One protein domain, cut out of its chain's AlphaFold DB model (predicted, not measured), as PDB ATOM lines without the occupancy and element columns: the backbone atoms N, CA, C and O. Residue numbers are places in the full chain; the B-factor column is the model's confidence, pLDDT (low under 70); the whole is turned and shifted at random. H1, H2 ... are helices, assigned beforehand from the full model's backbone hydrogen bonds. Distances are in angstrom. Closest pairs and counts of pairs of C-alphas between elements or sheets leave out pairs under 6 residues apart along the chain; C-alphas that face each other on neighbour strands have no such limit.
ATOM      1  N   SER A   2     -61.263  23.612  21.841       51.84
ATOM      2  CA  SER A   2     -60.845  24.960  21.406       51.84
ATOM      3  C   SER A   2     -60.960  25.155  19.889       51.84
ATOM      4  O   SER A   2     -60.423  24.352  19.131       51.84
ATOM      5  N   ARG A   3     -61.609  26.247  19.447       56.25
ATOM      6  CA  ARG A   3     -61.526  26.769  18.068       56.25
ATOM      7  C   ARG A   3     -60.085  27.222  17.824       56.25
ATOM      8  O   ARG A   3     -59.750  28.364  18.133       56.25
ATOM      9  N   THR A   4     -59.277  26.293  17.319       62.75
ATOM     10  CA  THR A   4     -57.835  26.405  17.068       62.75
ATOM     11  C   THR A   4     -57.013  26.187  18.330       62.75
ATOM     12  O   THR A   4     -56.985  27.013  19.246       62.75
ATOM     13  N   ASP A   5     -56.323  25.054  18.392       70.62
ATOM     14  CA  ASP A   5     -55.202  24.907  19.304       70.62
ATOM     15  C   ASP A   5     -54.107  25.891  18.871       70.62
ATOM     16  O   ASP A   5     -53.403  25.704  17.876       70.62
ATOM     17  N   LYS A   6     -54.012  26.994  19.617       67.94
ATOM     18  CA  LYS A   6     -53.068  28.077  19.349       67.94
ATOM     19  C   LYS A   6     -51.622  27.692  19.661       67.94
ATOM     20  O   LYS A   6     -50.736  28.497  19.378       67.94
ATOM     21  N   THR A   7     -51.386  26.509  20.220       80.19
ATOM     22  CA  THR A   7     -50.038  25.994  20.468       80.19
ATOM     23  C   THR A   7     -49.475  25.263  19.252       80.19
ATOM     24  O   THR A   7     -48.258  25.220  19.086       80.19
ATOM     25  N   LYS A   8     -50.335  24.782  18.336       84.88
ATOM     26  CA  LYS A   8     -49.879  24.128  17.105       84.88
ATOM     27  C   LYS A   8     -49.004  25.077  16.285       84.88
ATOM     28  O   LYS A   8     -49.445  26.208  16.033       84.88
ATOM     29  N   PRO A   9     -47.824  24.640  15.819       88.50
ATOM     30  CA  PRO A   9     -47.025  25.392  14.863       88.50
ATOM     31  C   PRO A   9     -47.827  25.742  13.604       88.50
ATOM     32  O   PRO A   9     -48.714  24.991  13.196       88.50
ATOM     33  N   LEU A  10     -47.499  26.869  12.965       86.69
ATOM     34  CA  LEU A  10     -48.238  27.356  11.794       86.69
ATOM     35  C   LEU A  10     -48.289  26.323  10.657       86.69
ATOM     36  O   LEU A  10     -49.341  26.165  10.050       86.69
ATOM     37  N   TRP A  11     -47.200  25.585  10.414       88.31
ATOM     38  CA  TRP A  11     -47.139  24.558   9.367       88.31
ATOM     39  C   TRP A  11     -48.113  23.390   9.614       88.31
ATOM     40  O   TRP A  11     -48.702  22.885   8.666       88.31
ATOM     41  N   VAL A  12     -48.352  23.014  10.881       90.75
ATOM     42  CA  VAL A  12     -49.333  21.974  11.243       90.75
ATOM     43  C   VAL A  12     -50.740  22.462  10.928       90.75
ATOM     44  O   VAL A  12     -51.517  21.763  10.292       90.75
ATOM     45  N   ARG A  13     -51.061  23.701  11.320       89.06
ATOM     46  CA  ARG A  13     -52.371  24.293  11.008       89.06
ATOM     47  C   ARG A  13     -52.570  24.444   9.509       89.06
ATOM     48  O   ARG A  13     -53.666  24.240   9.017       89.06
ATOM     49  N   HIS A  14     -51.517  24.823   8.797       89.69
ATOM     50  CA  HIS A  14     -51.545  24.933   7.353       89.69
ATOM     51  C   HIS A  14     -51.884  23.585   6.704       89.69
ATOM     52  O   HIS A  14     -52.786  23.552   5.878       89.69
ATOM     53  N   ALA A  15     -51.262  22.484   7.140       91.12
ATOM     54  CA  ALA A  15     -51.591  21.136   6.671       91.12
ATOM     55  C   ALA A  15     -53.027  20.691   7.024       91.12
ATOM     56  O   ALA A  15     -53.656  20.004   6.229       91.12
ATOM     57  N   GLU A  16     -53.575  21.117   8.167       91.19
ATOM     58  CA  GLU A  16     -54.968  20.842   8.582       91.19
ATOM     59  C   GLU A  16     -56.032  21.617   7.780       91.19
ATOM     60  O   GLU A  16     -57.229  21.411   7.981       91.19
ATOM     61  N   HIS A  17     -55.614  22.541   6.912       90.06
ATOM     62  CA  HIS A  17     -56.495  23.444   6.172       90.06
ATOM     63  C   HIS A  17     -56.393  23.283   4.653       90.06
ATOM     64  O   HIS A  17     -56.647  24.246   3.929       90.06
ATOM     65  N   ASP A  18     -56.051  22.076   4.194       88.69
ATOM     66  CA  ASP A  18     -56.053  21.671   2.782       88.69
ATOM     67  C   ASP A  18     -55.404  22.716   1.861       88.69
ATOM     68  O   ASP A  18     -56.057  23.306   0.990       88.69
ATOM     69  N   PRO A  19     -54.115  23.018   2.078       91.50
ATOM     70  CA  PRO A  19     -53.469  24.097   1.364       91.50
ATOM     71  C   PRO A  19     -53.306  23.753  -0.108       91.50
ATOM     72  O   PRO A  19     -53.201  22.593  -0.503       91.50
ATOM     73  N   ARG A  20     -53.277  24.784  -0.950       93.00
ATOM     74  CA  ARG A  20     -53.272  24.579  -2.399       93.00
ATOM     75  C   ARG A  20     -51.880  24.168  -2.891       93.00
ATOM     76  O   ARG A  20     -50.895  24.802  -2.497       93.00
ATOM     77  N   PRO A  21     -51.776  23.173  -3.787       94.62
ATOM     78  CA  PRO A  21     -50.525  22.881  -4.466       94.62
ATOM     79  C   PRO A  21     -50.245  23.947  -5.537       94.62
ATOM     80  O   PRO A  21     -51.130  24.336  -6.304       94.62
ATOM     81  N   LEU A  22     -49.006  24.427  -5.591       93.44
ATOM     82  CA  LEU A  22     -48.499  25.368  -6.586       93.44
ATOM     83  C   LEU A  22     -47.498  24.632  -7.479       93.44
ATOM     84  O   LEU A  22     -46.369  24.367  -7.070       93.44
ATOM     85  N   HIS A  23     -47.923  24.292  -8.694       95.19
ATOM     86  CA  HIS A  23     -47.133  23.504  -9.638       95.19
ATOM     87  C   HIS A  23     -46.299  24.375 -10.584       95.19
ATOM     88  O   HIS A  23     -46.806  25.340 -11.154       95.19
ATOM     89  N   ASP A  24     -45.041  23.984 -10.805       93.75
ATOM     90  CA  ASP A  24     -44.165  24.551 -11.837       93.75
ATOM     91  C   ASP A  24     -43.442  23.436 -12.616       93.75
ATOM     92  O   ASP A  24     -42.352  22.972 -12.265       93.75
ATOM     93  N   HIS A  25     -44.079  23.012 -13.711       95.44
ATOM     94  CA  HIS A  25     -43.624  21.909 -14.567       95.44
ATOM     95  C   HIS A  25     -42.781  22.365 -15.766       95.44
ATOM     96  O   HIS A  25     -42.523  21.571 -16.668       95.44
ATOM     97  N   ARG A  26     -42.333  23.630 -15.810       93.81
ATOM     98  CA  ARG A  26     -41.598  24.167 -16.973       93.81
ATOM     99  C   ARG A  26     -40.352  23.353 -17.337       93.81
ATOM    100  O   ARG A  26     -40.000  23.287 -18.509       93.81
ATOM    101  N   TYR A  27     -39.712  22.725 -16.349       88.81
ATOM    102  CA  TYR A  27     -38.447  22.001 -16.513       88.81
ATOM    103  C   TYR A  27     -38.506  20.559 -15.986       88.81
ATOM    104  O   TYR A  27     -37.587  20.097 -15.313       88.81
ATOM    105  N   GLY A  28     -39.603  19.840 -16.234       89.81
ATOM    106  CA  GLY A  28     -39.683  18.396 -15.978       89.81
ATOM    107  C   GLY A  28     -40.839  17.972 -15.068       89.81
ATOM    108  O   GLY A  28     -41.789  18.741 -14.899       89.81
ATOM    109  N   PRO A  29     -40.783  16.745 -14.515       93.31
ATOM    110  CA  PRO A  29     -41.891  16.151 -13.775       93.31
ATOM    111  C   PRO A  29     -42.186  16.898 -12.472       93.31
ATOM    112  O   PRO A  29     -41.372  17.679 -11.978       93.31
ATOM    113  N   CYS A  30     -43.371  16.635 -11.921       93.94
ATOM    114  CA  CYS A  30     -43.789  17.179 -10.637       93.94
ATOM    115  C   CYS A  30     -42.880  16.655  -9.518       93.94
ATOM    116  O   CYS A  30     -42.748  15.449  -9.330       93.94
ATOM    117  N   ASP A  31     -42.294  17.583  -8.773       92.31
ATOM    118  CA  ASP A  31     -41.442  17.352  -7.607       92.31
ATOM    119  C   ASP A  31     -42.145  17.752  -6.296       92.31
ATOM    120  O   ASP A  31     -41.498  17.936  -5.269       92.31
ATOM    121  N   LEU A  32     -43.478  17.893  -6.318       94.06
ATOM    122  CA  LEU A  32     -44.261  18.292  -5.151       94.06
ATOM    123  C   LEU A  32     -44.248  17.185  -4.079       94.06
ATOM    124  O   LEU A  32     -44.690  16.067  -4.361       94.06
ATOM    125  N   PRO A  33     -43.852  17.489  -2.830       91.62
ATOM    126  CA  PRO A  33     -44.007  16.559  -1.718       91.62
ATOM    127  C   PRO A  33     -45.482  16.200  -1.477       91.62
ATOM    128  O   PRO A  33     -46.341  17.075  -1.598       91.62
ATOM    129  N   PRO A  34     -45.802  14.964  -1.050       90.75
ATOM    130  CA  PRO A  34     -47.188  14.503  -0.909       90.75
ATOM    131  C   PRO A  34     -48.009  15.314   0.104       90.75
ATOM    132  O   PRO A  34     -49.226  15.410  -0.036       90.75
ATOM    133  N   HIS A  35     -47.353  15.923   1.096       91.12
ATOM    134  CA  HIS A  35     -47.979  16.776   2.103       91.12
ATOM    135  C   HIS A  35     -47.110  18.005   2.408       91.12
ATOM    136  O   HIS A  35     -45.890  17.946   2.226       91.12
ATOM    137  N   PRO A  36     -47.707  19.103   2.909       91.50
ATOM    138  CA  PRO A  36     -46.960  20.259   3.387       91.50
ATOM    139  C   PRO A  36     -46.011  19.875   4.519       91.50
ATOM    140  O   PRO A  36     -46.407  19.266   5.514       91.50
ATOM    141  N   THR A  37     -44.752  20.263   4.376       88.56
ATOM    142  CA  THR A  37     -43.696  20.023   5.358       88.56
ATOM    143  C   THR A  37     -43.432  21.269   6.198       88.56
ATOM    144  O   THR A  37     -43.846  22.379   5.863       88.56
ATOM    145  N   ARG A  38     -42.733  21.096   7.327       88.56
ATOM    146  CA  ARG A  38     -42.306  22.217   8.182       88.56
ATOM    147  C   ARG A  38     -41.381  23.183   7.444       88.56
ATOM    148  O   ARG A  38     -41.497  24.393   7.615       88.56
ATOM    149  N   GLU A  39     -40.440  22.628   6.695       86.81
ATOM    150  CA  GLU A  39     -39.463  23.367   5.904       86.81
ATOM    151  C   GLU A  39     -39.961  23.471   4.467       86.81
ATOM    152  O   GLU A  39     -40.612  22.550   3.962       86.81
ATOM    153  N   ALA A  40     -39.672  24.601   3.822       80.62
ATOM    154  CA  ALA A  40     -39.907  24.732   2.395       80.62
ATOM    155  C   ALA A  40     -38.974  23.755   1.675       80.62
ATOM    156  O   ALA A  40     -37.760  23.811   1.857       80.62
ATOM    157  N   ALA A  41     -39.555  22.853   0.889       80.56
ATOM    158  CA  ALA A  41     -38.772  22.006   0.010       80.56
ATOM    159  C   ALA A  41     -38.098  22.886  -1.053       80.56
ATOM    160  O   ALA A  41     -38.725  23.811  -1.577       80.56
ATOM    161  N   ASP A  42     -36.839  22.588  -1.374       84.12
ATOM    162  CA  ASP A  42     -36.117  23.206  -2.494       84.12
ATOM    163  C   ASP A  42     -36.566  22.570  -3.822       84.12
ATOM    164  O   ASP A  42     -35.800  21.970  -4.572       84.12
ATOM    165  N   THR A  43     -37.878  22.607  -4.045       87.06
ATOM    166  CA  THR A  43     -38.579  22.034  -5.190       87.06
ATOM    167  C   THR A  43     -39.327  23.137  -5.920       87.06
ATOM    168  O   THR A  43     -39.731  24.155  -5.348       87.06
ATOM    169  N   ARG A  44     -39.535  22.950  -7.222       91.25
ATOM    170  CA  ARG A  44     -40.248  23.932  -8.047       91.25
ATOM    171  C   ARG A  44     -41.734  23.929  -7.724       91.25
ATOM    172  O   ARG A  44     -42.332  24.989  -7.506       91.25
ATOM    173  N   CYS A  45     -42.314  22.734  -7.658       93.38
ATOM    174  CA  CYS A  45     -43.657  22.546  -7.147       93.38
ATOM    175  C   CYS A  45     -43.621  22.607  -5.624       93.38
ATOM    176  O   CYS A  45     -42.836  21.917  -4.976       93.38
ATOM    177  N   ARG A  46     -44.488  23.428  -5.042       93.00
ATOM    178  CA  ARG A  46     -44.530  23.660  -3.597       93.00
ATOM    179  C   ARG A  46     -45.958  23.805  -3.113       93.00
ATOM    180  O   ARG A  46     -46.859  24.115  -3.885       93.00
ATOM    181  N   TRP A  47     -46.155  23.634  -1.819       94.44
ATOM    182  CA  TRP A  47     -47.403  24.025  -1.177       94.44
ATOM    183  C   TRP A  47     -47.469  25.549  -1.047       94.44
ATOM    184  O   TRP A  47     -46.441  26.232  -0.997       94.44
ATOM    185  N   GLU A  48     -48.685  26.092  -1.040       92.38
ATOM    186  CA  GLU A  48     -48.917  27.501  -0.734       92.38
ATOM    187  C   GLU A  48     -48.220  27.899   0.586       92.38
ATOM    188  O   GLU A  48     -48.045  27.089   1.487       92.38
ATOM    189  N   HIS A  49     -47.771  29.146   0.720       90.31
ATOM    190  CA  HIS A  49     -47.042  29.558   1.919       90.31
ATOM    191  C   HIS A  49     -47.934  29.472   3.181       90.31
ATOM    192  O   HIS A  49     -49.041  30.006   3.151       90.31
ATOM    193  N   PRO A  50     -47.468  28.949   4.337       88.31
ATOM    194  CA  PRO A  50     -48.297  28.804   5.544       88.31
ATOM    195  C   PRO A  50     -48.986  30.083   6.037       88.31
ATOM    196  O   PRO A  50     -50.024  30.031   6.694       88.31
ATOM    197  N   GLY A  51     -48.426  31.249   5.710       85.94
ATOM    198  CA  GLY A  51     -49.023  32.555   6.000       85.94
ATOM    199  C   GLY A  51     -50.355  32.830   5.288       85.94
ATOM    200  O   GLY A  51     -51.133  33.635   5.796       85.94
ATOM    201  N   THR A  52     -50.671  32.155   4.177       86.38
ATOM    202  CA  THR A  52     -51.966  32.323   3.485       86.38
ATOM    203  C   THR A  52     -53.141  31.894   4.352       86.38
ATOM    204  O   THR A  52     -54.223  32.475   4.263       86.38
ATOM    205  N   LEU A  53     -52.902  30.983   5.302       84.19
ATOM    206  CA  LEU A  53     -53.882  30.575   6.300       84.19
ATOM    207  C   LEU A  53     -54.457  31.758   7.094       84.19
ATOM    208  O   LEU A  53     -55.638  31.754   7.442       84.19
ATOM    209  N   LEU A  54     -53.623  32.762   7.386       79.69
ATOM    210  CA  LEU A  54     -53.999  33.932   8.185       79.69
ATOM    211  C   LEU A  54     -54.887  34.916   7.414       79.69
ATOM    212  O   LEU A  54     -55.590  35.713   8.040       79.69
ATOM    213  N   LEU A  55     -54.838  34.844   6.084       78.62
ATOM    214  CA  LEU A  55     -55.552  35.711   5.149       78.62
ATOM    215  C   LEU A  55     -56.784  35.029   4.531       78.62
ATOM    216  O   LEU A  55     -57.600  35.699   3.907       78.62
ATOM    217  N   GLY A  56     -56.919  33.710   4.690       75.69
ATOM    218  CA  GLY A  56     -58.042  32.942   4.159       75.69
ATOM    219  C   GLY A  56     -59.324  33.044   4.993       75.69
ATOM    220  O   GLY A  56     -59.398  33.724   6.011       75.69
ATOM    221  N   HIS A  57     -60.346  32.287   4.595       77.50
ATOM    222  CA  HIS A  57     -61.602  32.134   5.344       77.50
ATOM    223  C   HIS A  57     -61.584  30.895   6.259       77.50
ATOM    224  O   HIS A  57     -62.568  30.163   6.356       77.50
ATOM    225  N   THR A  58     -60.454  30.628   6.917       79.25
ATOM    226  CA  THR A  58     -60.278  29.454   7.790       79.25
ATOM    227  C   THR A  58     -60.539  29.793   9.257       79.25
ATOM    228  O   THR A  58     -60.577  30.958   9.657       79.25
ATOM    229  N   CYS A  59     -60.681  28.776  10.114       78.12
ATOM    230  CA  CYS A  59     -60.849  29.004  11.553       78.12
ATOM    231  C   CYS A  59     -59.603  29.619  12.220       78.12
ATOM    232  O   CYS A  59     -59.709  30.174  13.316       78.12
ATOM    233  N   CYS A  60     -58.446  29.555  11.555       79.75
ATOM    234  CA  CYS A  60     -57.186  30.149  11.994       79.75
ATOM    235  C   CYS A  60     -56.983  31.593  11.516       79.75
ATOM    236  O   CYS A  60     -56.046  32.244  11.981       79.75
ATOM    237  N   ALA A  61     -57.835  32.094  10.621       80.19
ATOM    238  CA  ALA A  61     -57.679  33.413  10.029       80.19
ATOM    239  C   ALA A  61     -57.975  34.556  11.009       80.19
ATOM    240  O   ALA A  61     -58.791  34.432  11.928       80.19
ATOM    241  N   GLY A  62     -57.327  35.699  10.783       77.50
ATOM    242  CA  GLY A  62     -57.588  36.939  11.511       77.50
ATOM    243  C   GLY A  62     -57.136  36.973  12.978       77.50
ATOM    244  O   GLY A  62     -56.498  36.069  13.522       77.50
ATOM    245  N   CYS A  63     -57.462  38.083  13.645       77.06
ATOM    246  CA  CYS A  63     -57.109  38.301  15.043       77.06
ATOM    247  C   CYS A  63     -57.958  37.419  15.975       77.06
ATOM    248  O   CYS A  63     -59.144  37.659  16.197       77.06
TER     249      CYS A  63
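AT A GLANCE: This is residues 2 to 63 of the 101 residues of an uncharacterized protein of Streptomyces rimosus subsp. rimosus (strain ATCC 10970 / DSM 40260 / JCM 4667 / NRRL 2234) (UniProt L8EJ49). The domain has little regular structure: two short touching helices, H1 and then H2, from which the long loop of residues 16 to 49 runs out to a tip near Tyr 27 and folds back, with the two ends of the printed part on the other side of the helices. A short antiparallel pairing of residues 21 to 22 with 46 to 47 ties the loop's two limbs. The printed part has 62 residues, 11 of them in named elements, with no named strand; its class is all helix. It is a rod of 43 by 19 by 14 A, only just loose, close to compact, with a radius of gyration of the C-alphas of 12.9 A.

HOW THE PARTS SIT: H1, residues 10 to 15, touches H2, residues 50 to 54; their closest C-alphas, those of His 14 and Pro 50, are 5.4 A apart. Every O i to N i+4 pair in H1 is within hydrogen-bond range; in H2 0 of 1 is, but 2 of 2 O i to N i+3 pairs are.

IN THESE COORDINATES: H1 spans 8.7 A from C-alpha 10 at (-48.238, 27.356, 11.794). H2 spans 8.1 A, ending at C-alpha 54 at (-53.999, 33.932, 8.185).

THE WHOLE: The C-alphas farthest apart, those of Ser 2 and Tyr 27, are 44.1 A apart. The link from H1 to H2 is long, 34 residues, and the printed part has no cut. Residues 2 to 4 and 6 have pLDDT under 70.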